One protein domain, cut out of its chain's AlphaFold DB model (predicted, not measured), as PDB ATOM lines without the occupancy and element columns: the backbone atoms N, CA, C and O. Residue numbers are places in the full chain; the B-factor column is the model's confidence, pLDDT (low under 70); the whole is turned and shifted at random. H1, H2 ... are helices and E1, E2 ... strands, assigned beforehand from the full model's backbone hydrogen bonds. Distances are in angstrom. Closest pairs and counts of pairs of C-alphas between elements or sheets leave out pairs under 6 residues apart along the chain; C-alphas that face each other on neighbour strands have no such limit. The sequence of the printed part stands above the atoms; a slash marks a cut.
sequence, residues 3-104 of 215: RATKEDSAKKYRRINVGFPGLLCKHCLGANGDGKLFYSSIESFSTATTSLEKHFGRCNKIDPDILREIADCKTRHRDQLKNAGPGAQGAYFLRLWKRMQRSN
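This is residues 3 to 104 of the 215 residues of the protein "Hypothetical protein" of Craspedostauros australis (UniProt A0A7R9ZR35). Three helices make an open, three-sided frame: H3 and H4 form a narrow V, and H5 runs across its open end, with the small H2 at the corner between H3 and H5. E1 and long loops lie on the side of H3 away from H4, H1 sits at the far end, and residues 75 to 80 and 82 to 88 stick out at the corner of H4 and H5. The printed part has 102 residues, with five named helices and one named strand in the order H1, E1, H2, H3, H4, H5, mostly helix. It is only just compact, close to loose, with a radius of gyration of the C-alphas of 15.0 A and spans of 43 by 31 by 23 A.

H4, residues 64 to 82, is close to but not clearly touching H3, residues 48 to 56, with a shallow tilt of 25 degrees, opposite ways; their closest C-alphas, Phe 56 and Leu 67, are 7.3 A apart. H5, residues 88 to 102, is apart from H4, but only just, at 8.1 A. H5 touches H2, residues 42 to 46, with the C-alphas of Ser 46 and Phe 93 closest at 5.9 A. H2 and H3 meet only through their link. E1, residues 21 to 24, pairs with no named strand, but its residues 23 to 24 pair antiparallel with residues 36 to 37. H1, residues 6 to 9, touches no helix. Every O i to N i+4 pair is within hydrogen-bond range in H2, H3 and H5, and 13 of 15 are in H4; H1 is too short for such a pair.

H4 is 28.4 A long from C-alpha 64 at (7.241, 68.315, 49.801) to C-alpha 82; H5 is 21.2 A and ends at C-alpha 102, (11.774, 64.562, 17.612). H3 is 12.1 A and E1 9.7 A. H1 begins at C-alpha 6, (-5.539, 76.850, 21.234).

The C-alphas of Lys 6 and Asn 83, the two farthest apart, are 43.3 A apart. The printed part has no cut. The links H1 to E1 and E1 to H2 are long. Residues 10, 12 to 15, 32 to 33 and 103 to 104 have pLDDT under 70.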
ATOM      1  N   ARG A   3       1.555  69.156  24.143       82.69
ATOM      2  CA  ARG A   3       1.334  69.930  22.921       82.69
ATOM      3  C   ARG A   3       0.591  71.212  23.262       82.69
ATOM      4  O   ARG A   3      -0.306  71.183  24.103       82.69
ATOM      5  N   ALA A   4       0.980  72.312  22.627       80.69
ATOM      6  CA  ALA A   4       0.293  73.585  22.783       80.69
ATOM      7  C   ALA A   4      -1.142  73.473  22.260       80.69
ATOM      8  O   ALA A   4      -1.351  73.064  21.116       80.69
ATOM      9  N   THR A   5      -2.123  73.817  23.090       82.31
ATOM     10  CA  THR A   5      -3.532  73.915  22.678       82.31
ATOM     11  C   THR A   5      -3.844  75.321  22.161       82.31
ATOM     12  O   THR A   5      -3.027  76.239  22.265       82.31
ATOM     13  N   LYS A   6      -5.050  75.514  21.612       80.56
ATOM     14  CA  LYS A   6      -5.539  76.850  21.234       80.56
ATOM     15  C   LYS A   6      -5.534  77.811  22.434       80.56
ATOM     16  O   LYS A   6      -5.149  78.968  22.280       80.56
ATOM     17  N   GLU A   7      -5.857  77.321  23.634       81.06
ATOM     18  CA  GLU A   7      -5.822  78.130  24.863       81.06
ATOM     19  C   GLU A   7      -4.397  78.584  25.209       81.06
ATOM     20  O   GLU A   7      -4.190  79.712  25.654       81.06
ATOM     21  N   ASP A   8      -3.401  77.723  24.975       77.44
ATOM     22  CA  ASP A   8      -1.995  78.047  25.229       77.44
ATOM     23  C   ASP A   8      -1.483  79.133  24.264       77.44
ATOM     24  O   ASP A   8      -0.700  79.994  24.674       77.44
ATOM     25  N   SER A   9      -1.957  79.120  23.010       74.50
ATOM     26  CA  SER A   9      -1.628  80.127  21.987       74.50
ATOM     27  C   SER A   9      -2.348  81.469  22.176       74.50
ATOM     28  O   SER A   9      -1.856  82.496  21.720       74.50
ATOM     29  N   ALA A  10      -3.487  81.484  22.876       69.69
ATOM     30  CA  ALA A  10      -4.286  82.691  23.105       69.69
ATOM     31  C   ALA A  10      -3.723  83.604  24.213       69.69
ATOM     32  O   ALA A  10      -4.183  84.732  24.396       69.69
ATOM     33  N   LYS A  11      -2.721  83.147  24.980       71.44
ATOM     34  CA  LYS A  11      -2.114  83.950  26.050       71.44
ATOM     35  C   LYS A  11      -1.312  85.118  25.460       71.44
ATOM     36  O   LYS A  11      -0.334  84.902  24.751       71.44
ATOM     37  N   LYS A  12      -1.678  86.349  25.855       51.59
ATOM     38  CA  LYS A  12      -1.240  87.673  25.334       51.59
ATOM     39  C   LYS A  12       0.271  87.870  25.092       51.59
ATOM     40  O   LYS A  12       0.649  88.747  24.325       51.59
ATOM     41  N   TYR A  13       1.135  87.057  25.699       57.28
ATOM     42  CA  TYR A  13       2.598  87.186  25.626       57.28
ATOM     43  C   TYR A  13       3.312  85.941  25.083       57.28
ATOM     44  O   TYR A  13       4.526  85.812  25.226       57.28
ATOM     45  N   ARG A  14       2.584  84.992  24.481       65.50
ATOM     46  CA  ARG A  14       3.156  83.743  23.968       65.50
ATOM     47  C   ARG A  14       2.775  83.534  22.503       65.50
ATOM     48  O   ARG A  14       1.677  83.092  22.197       65.50
ATOM     49  N   ARG A  15       3.715  83.794  21.590       68.81
ATOM     50  CA  ARG A  15       3.595  83.385  20.180       68.81
ATOM     51  C   ARG A  15       3.965  81.906  20.065       68.81
ATOM     52  O   ARG A  15       5.119  81.572  19.813       68.81
ATOM     53  N   ILE A  16       3.003  81.029  20.339       77.88
ATOM     54  CA  ILE A  16       3.182  79.576  20.253       77.88
ATOM     55  C   ILE A  16       2.213  79.030  19.215       77.88
ATOM     56  O   ILE A  16       1.010  79.263  19.301       77.88
ATOM     57  N   ASN A  17       2.737  78.262  18.264       79.31
ATOM     58  CA  ASN A  17       1.908  77.557  17.295       79.31
ATOM     59  C   ASN A  17       1.192  76.385  17.974       79.31
ATOM     60  O   ASN A  17       1.803  75.624  18.728       79.31
ATOM     61  N   VAL A  18      -0.097  76.208  17.689       80.00
ATOM     62  CA  VAL A  18      -0.854  75.044  18.168       80.00
ATOM     63  C   VAL A  18      -0.155  73.760  17.711       80.00
ATOM     64  O   VAL A  18       0.330  73.662  16.587       80.00
ATOM     65  N   GLY A  19      -0.062  72.781  18.609       77.00
ATOM     66  CA  GLY A  19       0.646  71.522  18.376       77.00
ATOM     67  C   GLY A  19       2.141  71.556  18.700       77.00
ATOM     68  O   GLY A  19       2.748  70.486  18.767       77.00
ATOM     69  N   PHE A  20       2.724  72.733  18.964       80.75
ATOM     70  CA  PHE A  20       4.140  72.872  19.305       80.75
ATOM     71  C   PHE A  20       4.491  72.125  20.612       80.75
ATOM     72  O   PHE A  20       3.704  72.157  21.570       80.75
ATOM     73  N   PRO A  21       5.642  71.430  20.680       83.62
ATOM     74  CA  PRO A  21       5.998  70.585  21.810       83.62
ATOM     75  C   PRO A  21       6.461  71.427  23.001       83.62
ATOM     76  O   PRO A  21       7.177  72.416  22.856       83.62
ATOM     77  N   GLY A  22       6.080  70.999  24.200       86.19
ATOM     78  CA  GLY A  22       6.445  71.664  25.444       86.19
ATOM     79  C   GLY A  22       6.704  70.709  26.602       86.19
ATOM     80  O   GLY A  22       6.498  69.487  26.526       86.19
ATOM     81  N   LEU A  23       7.154  71.299  27.704       87.31
ATOM     82  CA  LEU A  23       7.276  70.647  28.998       87.31
ATOM     83  C   LEU A  23       5.988  70.846  29.800       87.31
ATOM     84  O   LEU A  23       5.388  71.920  29.789       87.31
ATOM     85  N   LEU A  24       5.596  69.795  30.513       87.12
ATOM     86  CA  LEU A  24       4.419  69.756  31.370       87.12
ATOM     87  C   LEU A  24       4.834  69.257  32.744       87.12
ATOM     88  O   LEU A  24       5.526  68.240  32.844       87.12
ATOM     89  N   CYS A  25       4.368  69.923  33.792       86.88
ATOM     90  CA  CYS A  25       4.480  69.389  35.138       86.88
ATOM     91  C   CYS A  25       3.582  68.155  35.299       86.88
ATOM     92  O   CYS A  25       2.366  68.234  35.130       86.88
ATOM     93  N   LYS A  26       4.174  67.015  35.672       86.12
ATOM     94  CA  LYS A  26       3.441  65.757  35.894       86.12
ATOM     95  C   LYS A  26       2.471  65.805  37.083       86.12
ATOM     96  O   LYS A  26       1.588  64.967  37.160       86.12
ATOM     97  N   HIS A  27       2.654  66.763  37.994       86.56
ATOM     98  CA  HIS A  27       1.891  66.863  39.239       86.56
ATOM     99  C   HIS A  27       0.613  67.686  39.077       86.56
ATOM    100  O   HIS A  27      -0.461  67.236  39.459       86.56
ATOM    101  N   CYS A  28       0.706  68.883  38.486       84.69
ATOM    102  CA  CYS A  28      -0.477  69.707  38.230       84.69
ATOM    103  C   CYS A  28      -1.104  69.470  36.855       84.69
ATOM    104  O   CYS A  28      -2.196  69.968  36.607       84.69
ATOM    105  N   LEU A  29      -0.410  68.779  35.941       84.94
ATOM    106  CA  LEU A  29      -0.861  68.532  34.567       84.94
ATOM    107  C   LEU A  29      -1.260  69.806  33.803       84.94
ATOM    108  O   LEU A  29      -2.046  69.756  32.861       84.94
ATOM    109  N   GLY A  30      -0.688  70.957  34.166       80.88
ATOM    110  CA  GLY A  30      -1.030  72.228  33.532       80.88
ATOM    111  C   GLY A  30      -2.329  72.857  34.044       80.88
ATOM    112  O   GLY A  30      -2.883  73.709  33.348       80.88
ATOM    113  N   ALA A  31      -2.839  72.431  35.208       77.00
ATOM    114  CA  ALA A  31      -4.025  73.016  35.831       77.00
ATOM    115  C   ALA A  31      -3.897  74.545  35.947       77.00
ATOM    116  O   ALA A  31      -2.824  75.077  36.241       77.00
ATOM    117  N   ASN A  32      -4.992  75.260  35.670       69.44
ATOM    118  CA  ASN A  32      -5.050  76.729  35.592       69.44
ATOM    119  C   ASN A  32      -4.100  77.347  34.544       69.44
ATOM    120  O   ASN A  32      -3.793  78.539  34.568       69.44
ATOM    121  N   GLY A  33      -3.601  76.535  33.607       66.62
ATOM    122  CA  GLY A  33      -2.642  76.955  32.595       66.62
ATOM    123  C   GLY A  33      -1.259  77.325  33.150       66.62
ATOM    124  O   GLY A  33      -0.464  77.897  32.395       66.62
ATOM    125  N   ASP A  34      -0.969  77.028  34.421       74.19
ATOM    126  CA  ASP A  34       0.368  77.101  35.024       74.19
ATOM    127  C   ASP A  34       1.012  75.699  34.977       74.19
ATOM    128  O   ASP A  34       0.337  74.683  35.114       74.19
ATOM    129  N   GLY A  35       2.319  75.619  34.723       81.19
ATOM    130  CA  GLY A  35       3.043  74.342  34.586       81.19
ATOM    131  C   GLY A  35       3.150  73.775  33.165       81.19
ATOM    132  O   GLY A  35       3.710  72.691  32.994       81.19
ATOM    133  N   LYS A  36       2.673  74.509  32.149       87.56
ATOM    134  CA  LYS A  36       3.013  74.282  30.733       87.56
ATOM    135  C   LYS A  36       4.058  75.294  30.261       87.56
ATOM    136  O   LYS A  36       3.833  76.513  30.306       87.56
ATOM    137  N   LEU A  37       5.185  74.794  29.769       87.12
ATOM    138  CA  LEU A  37       6.312  75.599  29.304       87.12
ATOM    139  C   LEU A  37       6.622  75.257  27.850       87.12
ATOM    140  O   LEU A  37       6.897  74.107  27.510       87.12
ATOM    141  N   PHE A  38       6.586  76.276  27.003       87.62
ATOM    142  CA  PHE A  38       6.862  76.164  25.578       87.62
ATOM    143  C   PHE A  38       7.990  77.127  25.244       87.62
ATOM    144  O   PHE A  38       7.947  78.294  25.631       87.62
ATOM    145  N   TYR A  39       8.990  76.620  24.540       87.50
ATOM    146  CA  TYR A  39      10.219  77.333  24.224       87.50
ATOM    147  C   TYR A  39      10.346  77.395  22.712       87.50
ATOM    148  O   TYR A  39      10.254  76.358  22.065       87.50
ATOM    149  N   SER A  40      10.525  78.581  22.141       84.44
ATOM    150  CA  SER A  40      10.593  78.764  20.687       84.44
ATOM    151  C   SER A  40      11.977  78.454  20.113       84.44
ATOM    152  O   SER A  40      12.089  78.142  18.931       84.44
ATOM    153  N   SER A  41      13.020  78.508  20.941       86.44
ATOM    154  CA  SER A  41      14.409  78.310  20.523       86.44
ATOM    155  C   SER A  41      15.238  77.570  21.577       86.44
ATOM    156  O   SER A  41      14.857  77.506  22.751       86.44
ATOM    157  N   ILE A  42      16.399  77.048  21.172       89.31
ATOM    158  CA  ILE A  42      17.348  76.388  22.081       89.31
ATOM    159  C   ILE A  42      17.871  77.350  23.156       89.31
ATOM    160  O   ILE A  42      18.022  76.950  24.310       89.31
ATOM    161  N   GLU A  43      18.077  78.623  22.814       88.00
ATOM    162  CA  GLU A  43      18.519  79.654  23.753       88.00
ATOM    163  C   GLU A  43      17.471  79.837  24.852       88.00
ATOM    164  O   GLU A  43      17.793  79.742  26.037       88.00
ATOM    165  N   SER A  44      16.192  79.980  24.480       87.38
ATOM    166  CA  SER A  44      15.103  80.062  25.460       87.38
ATOM    167  C   SER A  44      14.971  78.770  26.277       87.38
ATOM    168  O   SER A  44      14.744  78.821  27.486       87.38
ATOM    169  N   PHE A  45      15.184  77.608  25.654       89.06
ATOM    170  CA  PHE A  45      15.096  76.306  26.308       89.06
ATOM    171  C   PHE A  45      16.200  76.075  27.345       89.06
ATOM    172  O   PHE A  45      15.971  75.388  28.338       89.06
ATOM    173  N   SER A  46      17.378  76.678  27.172       88.31
ATOM    174  CA  SER A  46      18.453  76.608  28.172       88.31
ATOM    175  C   SER A  46      18.040  77.200  29.531       88.31
ATOM    176  O   SER A  46      18.527  76.772  30.575       88.31
ATOM    177  N   THR A  47      17.056  78.106  29.541       88.56
ATOM    178  CA  THR A  47      16.474  78.696  30.761       88.56
ATOM    179  C   THR A  47      15.369  77.834  31.390       88.56
ATOM    180  O   THR A  47      14.708  78.249  32.353       88.56
ATOM    181  N   ALA A  48      15.137  76.625  30.862       88.38
ATOM    182  CA  ALA A  48      14.043  75.771  31.306       88.38
ATOM    183  C   ALA A  48      14.152  75.380  32.778       88.38
ATOM    184  O   ALA A  48      13.136  75.377  33.470       88.38
ATOM    185  N   THR A  49      15.365  75.136  33.277       87.62
ATOM    186  CA  THR A  49      15.599  74.808  34.690       87.62
ATOM    187  C   THR A  49      15.063  75.905  35.610       87.62
ATOM    188  O   THR A  49      14.245  75.623  36.477       87.62
ATOM    189  N   THR A  50      15.395  77.173  35.349       88.56
ATOM    190  CA  THR A  50      14.911  78.319  36.139       88.56
ATOM    191  C   THR A  50      13.390  78.460  36.088       88.56
ATOM    192  O   THR A  50      12.744  78.778  37.086       88.56
ATOM    193  N   SER A  51      12.794  78.226  34.917       89.31
ATOM    194  CA  SER A  51      11.337  78.286  34.743       89.31
ATOM    195  C   SER A  51      10.624  77.169  35.511       89.31
ATOM    196  O   SER A  51       9.582  77.407  36.123       89.31
ATOM    197  N   LEU A  52      11.195  75.962  35.498       89.75
ATOM    198  CA  LEU A  52      10.690  74.806  36.234       89.75
ATOM    199  C   LEU A  52      10.821  75.012  37.744       89.75
ATOM    200  O   LEU A  52       9.847  74.789  38.449       89.75
ATOM    201  N   GLU A  53      11.952  75.529  38.228       88.19
ATOM    202  CA  GLU A  53      12.153  75.862  39.647       88.19
ATOM    203  C   GLU A  53      11.078  76.831  40.160       88.19
ATOM    204  O   GLU A  53      10.432  76.573  41.177       88.19
ATOM    205  N   LYS A  54      10.816  77.913  39.416       89.56
ATOM    206  CA  LYS A  54       9.759  78.883  39.756       89.56
ATOM    207  C   LYS A  54       8.362  78.268  39.768       89.56
ATOM    208  O   LYS A  54       7.490  78.737  40.501       89.56
ATOM    209  N   HIS A  55       8.112  77.278  38.914       91.44
ATOM    210  CA  HIS A  55       6.855  76.541  38.937       91.44
ATOM    211  C   HIS A  55       6.798  75.617  40.155       91.44
ATOM    212  O   HIS A  55       5.803  75.637  40.871       91.44
ATOM    213  N   PHE A  56       7.863  74.863  40.432       90.62
ATOM    214  CA  PHE A  56       7.906  73.914  41.539       90.62
ATOM    215  C   PHE A  56       7.686  74.590  42.892       90.62
ATOM    216  O   PHE A  56       6.869  74.109  43.666       90.62
ATOM    217  N   GLY A  57       8.281  75.764  43.120       87.94
ATOM    218  CA  GLY A  57       8.062  76.532  44.353       87.94
ATOM    219  C   GLY A  57       6.634  77.063  44.552       87.94
ATOM    220  O   GLY A  57       6.283  77.438  45.664       87.94
ATOM    221  N   ARG A  58       5.797  77.103  43.505       89.56
ATOM    222  CA  ARG A  58       4.387  77.551  43.580       89.56
ATOM    223  C   ARG A  58       3.383  76.412  43.393       89.56
ATOM    224  O   ARG A  58       2.184  76.607  43.580       89.56
ATOM    225  N   CYS A  59       3.839  75.238  42.965       90.56
ATOM    226  CA  CYS A  59       2.970  74.136  42.588       90.56
ATOM    227  C   CYS A  59       2.583  73.315  43.820       90.56
ATOM    228  O   CYS A  59       3.318  72.433  44.251       90.56
ATOM    229  N   ASN A  60       1.380  73.556  44.336       89.06
ATOM    230  CA  ASN A  60       0.818  72.855  45.497       89.06
ATOM    231  C   ASN A  60       0.507  71.360  45.272       89.06
ATOM    232  O   ASN A  60       0.048  70.687  46.188       89.06
ATOM    233  N   LYS A  61       0.692  70.847  44.049       88.94
ATOM    234  CA  LYS A  61       0.503  69.427  43.712       88.94
ATOM    235  C   LYS A  61       1.792  68.610  43.819       88.94
ATOM    236  O   LYS A  61       1.747  67.395  43.636       88.94
ATOM    237  N   ILE A  62       2.933  69.264  44.028       88.88
ATOM    238  CA  ILE A  62       4.217  68.583  44.188       88.88
ATOM    239  C   ILE A  62       4.375  68.196  45.648       88.88
ATOM    240  O   ILE A  62       4.136  69.005  46.540       88.88
ATOM    241  N   ASP A  63       4.782  66.953  45.858       90.44
ATOM    242  CA  ASP A  63       5.088  66.434  47.180       90.44
ATOM    243  C   ASP A  63       6.260  67.219  47.815       90.44
ATOM    244  O   ASP A  63       7.279  67.428  47.139       90.44
ATOM    245  N   PRO A  64       6.151  67.661  49.081       89.25
ATOM    246  CA  PRO A  64       7.241  68.315  49.801       89.25
ATOM    247  C   PRO A  64       8.566  67.540  49.787       89.25
ATOM    248  O   PRO A  64       9.624  68.163  49.669       89.25
ATOM    249  N   ASP A  65       8.534  66.206  49.832       89.06
ATOM    250  CA  ASP A  65       9.753  65.395  49.772       89.06
ATOM    251  C   ASP A  65      10.451  65.545  48.414       89.06
ATOM    252  O   ASP A  65      11.670  65.690  48.345       89.06
ATOM    253  N   ILE A  66       9.684  65.625  47.321       89.06
ATOM    254  CA  ILE A  66      10.234  65.876  45.980       89.06
ATOM    255  C   ILE A  66      10.862  67.274  45.909       89.06
ATOM    256  O   ILE A  66      11.894  67.449  45.261       89.06
ATOM    257  N   LEU A  67      10.266  68.274  46.565       88.69
ATOM    258  CA  LEU A  67      10.840  69.623  46.621       88.69
ATOM    259  C   LEU A  67      12.179  69.642  47.370       88.69
ATOM    260  O   LEU A  67      13.103  70.322  46.915       88.69
ATOM    261  N   ARG A  68      12.308  68.866  48.455       89.19
ATOM    262  CA  ARG A  68      13.579  68.690  49.176       89.19
ATOM    263  C   ARG A  68      14.643  68.059  48.278       89.19
ATOM    264  O   ARG A  68      15.711  68.639  48.112       89.19
ATOM    265  N   GLU A  69      14.317  66.962  47.598       89.38
ATOM    266  CA  GLU A  69      15.242  66.293  46.665       89.38
ATOM    267  C   GLU A  69      15.690  67.206  45.511       89.38
ATOM    268  O   GLU A  69      16.839  67.161  45.057       89.38
ATOM    269  N   ILE A  70      14.799  68.075  45.020       87.38
ATOM    270  CA  ILE A  70      15.140  69.079  44.002       87.38
ATOM    271  C   ILE A  70      16.134  70.105  44.564       87.38
ATOM    272  O   ILE A  70      17.081  70.478  43.863       87.38
ATOM    273  N   ALA A  71      15.948  70.550  45.810       87.50
ATOM    274  CA  ALA A  71      16.874  71.462  46.476       87.50
ATOM    275  C   ALA A  71      18.263  70.823  46.659       87.50
ATOM    276  O   ALA A  71      19.272  71.449  46.322       87.50
ATOM    277  N   ASP A  72      18.319  69.556  47.067       88.38
ATOM    278  CA  ASP A  72      19.572  68.804  47.217       88.38
ATOM    279  C   ASP A  72      20.254  68.534  45.867       88.38
ATOM    280  O   ASP A  72      21.476  68.618  45.715       88.38
ATOM    281  N   CYS A  73      19.474  68.285  44.813       86.75
ATOM    282  CA  CYS A  73      20.027  68.204  43.465       86.75
ATOM    283  C   CYS A  73      20.657  69.527  43.018       86.75
ATOM    284  O   CYS A  73      21.675  69.504  42.328       86.75
ATOM    285  N   LYS A  74      20.096  70.674  43.414       84.38
ATOM    286  CA  LYS A  74      20.618  71.996  43.050       84.38
ATOM    287  C   LYS A  74      21.955  72.295  43.721       84.38
ATOM    288  O   LYS A  74      22.865  72.793  43.054       84.38
ATOM    289  N   THR A  75      22.089  71.980  45.009       85.25
ATOM    290  CA  THR A  75      23.359  72.161  45.731       85.25
ATOM    291  C   THR A  75      24.456  71.329  45.070       85.25
ATOM    292  O   THR A  75      25.488  71.876  44.679       85.25
ATOM    293  N   ARG A  76      24.169  70.052  44.793       86.88
ATOM    294  CA  ARG A  76      25.078  69.141  44.087       86.88
ATOM    295  C   ARG A  76      25.379  69.582  42.651       86.88
ATOM    296  O   ARG A  76      26.516  69.449  42.204       86.88
ATOM    297  N   HIS A  77      24.399  70.115  41.921       84.62
ATOM    298  CA  HIS A  77      24.579  70.560  40.535       84.62
ATOM    299  C   HIS A  77      25.641  71.657  40.417       84.62
ATOM    300  O   HIS A  77      26.450  71.631  39.490       84.62
ATOM    301  N   ARG A  78      25.682  72.587  41.381       80.25
ATOM    302  CA  ARG A  78      26.699  73.646  41.424       80.25
ATOM    303  C   ARG A  78      28.111  73.072  41.510       80.25
ATOM    304  O   ARG A  78      29.007  73.568  40.834       80.25
ATOM    305  N   ASP A  79      28.307  72.028  42.307       85.12
ATOM    306  CA  ASP A  79      29.618  71.394  42.451       85.12
ATOM    307  C   ASP A  79      29.961  70.505  41.250       85.12
ATOM    308  O   ASP A  79      31.106  70.479  40.805       85.12
ATOM    309  N   GLN A  80      28.966  69.860  40.637       83.88
ATOM    310  CA  GLN A  80      29.147  69.117  39.386       83.88
ATOM    311  C   GLN A  80      29.539  70.021  38.213       83.88
ATOM    312  O   GLN A  80      30.359  69.623  37.392       83.88
ATOM    313  N   LEU A  81      28.983  71.233  38.138       82.00
ATOM    314  CA  LEU A  81      29.312  72.218  37.105       82.00
ATOM    315  C   LEU A  81      30.781  72.646  37.150       82.00
ATOM    316  O   LEU A  81      31.376  72.818  36.093       82.00
ATOM    317  N   LYS A  82      31.378  72.763  38.344       82.75
ATOM    318  CA  LYS A  82      32.807  73.102  38.498       82.75
ATOM    319  C   LYS A  82      33.723  72.056  37.859       82.75
ATOM    320  O   LYS A  82      34.778  72.400  37.349       82.75
ATOM    321  N   ASN A  83      33.295  70.796  37.882       82.00
ATOM    322  CA  ASN A  83      34.040  69.663  37.333       82.00
ATOM    323  C   ASN A  83      33.621  69.319  35.894       82.00
ATOM    324  O   ASN A  83      34.151  68.379  35.301       82.00
ATOM    325  N   ALA A  84      32.643  70.031  35.332       82.88
ATOM    326  CA  ALA A  84      32.170  69.789  33.982       82.88
ATOM    327  C   ALA A  84      33.073  70.503  32.969       82.88
ATOM    328  O   ALA A  84      33.417  71.671  33.135       82.88
ATOM    329  N   GLY A  85      33.419  69.808  31.883       83.06
ATOM    330  CA  GLY A  85      34.172  70.412  30.787       83.06
ATOM    331  C   GLY A  85      33.431  71.607  30.156       83.06
ATOM    332  O   GLY A  85      32.190  71.649  30.178       83.06
ATOM    333  N   PRO A  86      34.159  72.564  29.549       80.31
ATOM    334  CA  PRO A  86      33.554  73.694  28.850       80.31
ATOM    335  C   PRO A  86      32.492  73.234  27.841       80.31
ATOM    336  O   PRO A  86      32.695  72.290  27.080       80.31
ATOM    337  N   GLY A  87      31.322  73.877  27.849       83.62
ATOM    338  CA  GLY A  87      30.232  73.572  26.912       83.62
ATOM    339  C   GLY A  87      29.406  72.315  27.222       83.62
ATOM    340  O   GLY A  87      28.401  72.078  26.545       83.62
ATOM    341  N   ALA A  88      29.731  71.539  28.266       84.50
ATOM    342  CA  ALA A  88      28.982  70.329  28.631       84.50
ATOM    343  C   ALA A  88      27.486  70.602  28.883       84.50
ATOM    344  O   ALA A  88      26.620  69.838  28.443       84.50
ATOM    345  N   GLN A  89      27.172  71.728  29.531       84.31
ATOM    346  CA  GLN A  89      25.796  72.155  29.797       84.31
ATOM    347  C   GLN A  89      25.044  72.518  28.507       84.31
ATOM    348  O   GLN A  89      23.908  72.084  28.308       84.31
ATOM    349  N   GLY A  90      25.684  73.252  27.592       85.88
ATOM    350  CA  GLY A  90      25.101  73.582  26.288       85.88
ATOM    351  C   GLY A  90      24.823  72.327  25.460       85.88
ATOM    352  O   GLY A  90      23.723  72.151  24.932       85.88
ATOM    353  N   ALA A  91      25.775  71.390  25.434       87.69
ATOM    354  CA  ALA A  91      25.608  70.104  24.767       87.69
ATOM    355  C   ALA A  91      24.443  69.289  25.362       87.69
ATOM    356  O   ALA A  91      23.702  68.640  24.619       87.69
ATOM    357  N   TYR A  92      24.246  69.336  26.684       88.69
ATOM    358  CA  TYR A  92      23.098  68.713  27.343       88.69
ATOM    359  C   TYR A  92      21.767  69.306  26.863       88.69
ATOM    360  O   TYR A  92      20.903  68.557  26.392       88.69
ATOM    361  N   PHE A  93      21.609  70.633  26.915       90.12
ATOM    362  CA  PHE A  93      20.366  71.279  26.486       90.12
ATOM    363  C   PHE A  93      20.094  71.066  24.999       90.12
ATOM    364  O   PHE A  93      18.950  70.806  24.632       90.12
ATOM    365  N   LEU A  94      21.128  71.067  24.155       88.38
ATOM    366  CA  LEU A  94      20.986  70.779  22.728       88.38
ATOM    367  C   LEU A  94      20.453  69.361  22.478       88.38
ATOM    368  O   LEU A  94      19.555  69.171  21.654       88.38
ATOM    369  N   ARG A  95      20.970  68.353  23.193       89.19
ATOM    370  CA  ARG A  95      20.461  66.974  23.094       89.19
ATOM    371  C   ARG A  95      19.017  66.874  23.573       89.19
ATOM    372  O   ARG A  95      18.191  66.247  22.907       89.19
ATOM    373  N   LEU A  96      18.706  67.500  24.707       87.31
ATOM    374  CA  LEU A  96      17.363  67.486  25.282       87.31
ATOM    375  C   LEU A  96      16.344  68.172  24.359       87.31
ATOM    376  O   LEU A  96      15.261  67.634  24.135       87.31
ATOM    377  N   TRP A  97      16.725  69.303  23.771       87.12
ATOM    378  CA  TRP A  97      15.942  70.034  22.781       87.12
ATOM    379  C   TRP A  97      15.664  69.193  21.535       87.12
ATOM    380  O   TRP A  97      14.504  69.009  21.167       87.12
ATOM    381  N   LYS A  98      16.701  68.584  20.938       86.50
ATOM    382  CA  LYS A  98      16.541  67.672  19.792       86.50
ATOM    383  C   LYS A  98      15.595  66.514  20.125       86.50
ATOM    384  O   LYS A  98      14.750  66.161  19.307       86.50
ATOM    385  N   ARG A  99      15.687  65.940  21.331       86.56
ATOM    386  CA  ARG A  99      14.777  64.876  21.795       86.56
ATOM    387  C   ARG A  99      13.328  65.362  21.907       86.56
ATOM    388  O   ARG A  99      12.412  64.662  21.476       86.56
ATOM    389  N   MET A 100      13.119  66.561  22.450       84.50
ATOM    390  CA  MET A 100      11.793  67.172  22.550       84.50
ATOM    391  C   MET A 100      11.189  67.436  21.162       84.50
ATOM    392  O   MET A 100      10.034  67.094  20.930       84.50
ATOM    393  N   GLN A 101      11.979  67.969  20.226       81.50
ATOM    394  CA  GLN A 101      11.540  68.221  18.853       81.50
ATOM    395  C   GLN A 101      11.257  66.933  18.070       81.50
ATOM    396  O   GLN A 101      10.285  66.874  17.331       81.50
ATOM    397  N   ARG A 102      12.044  65.866  18.251       77.50
ATOM    398  CA  ARG A 102      11.774  64.562  17.612       77.50
ATOM    399  C   ARG A 102      10.479  63.923  18.098       77.50
ATOM    400  O   ARG A 102       9.776  63.295  17.318       77.50
ATOM    401  N   SER A 103      10.118  64.167  19.357       69.56
ATOM    402  CA  SER A 103       8.813  63.765  19.903       69.56
ATOM    403  C   SER A 103       7.633  64.504  19.237       69.56
ATOM    404  O   SER A 103       6.479  64.226  19.556       69.56
ATOM    405  N   ASN A 104       7.906  65.460  18.337       59.84
ATOM    406  CA  ASN A 104       6.929  66.265  17.611       59.84
ATOM    407  C   ASN A 104       6.700  65.825  16.153       59.84
ATOM    408  O   ASN A 104       5.899  66.459  15.469       59.84
TER     409      ASN A 104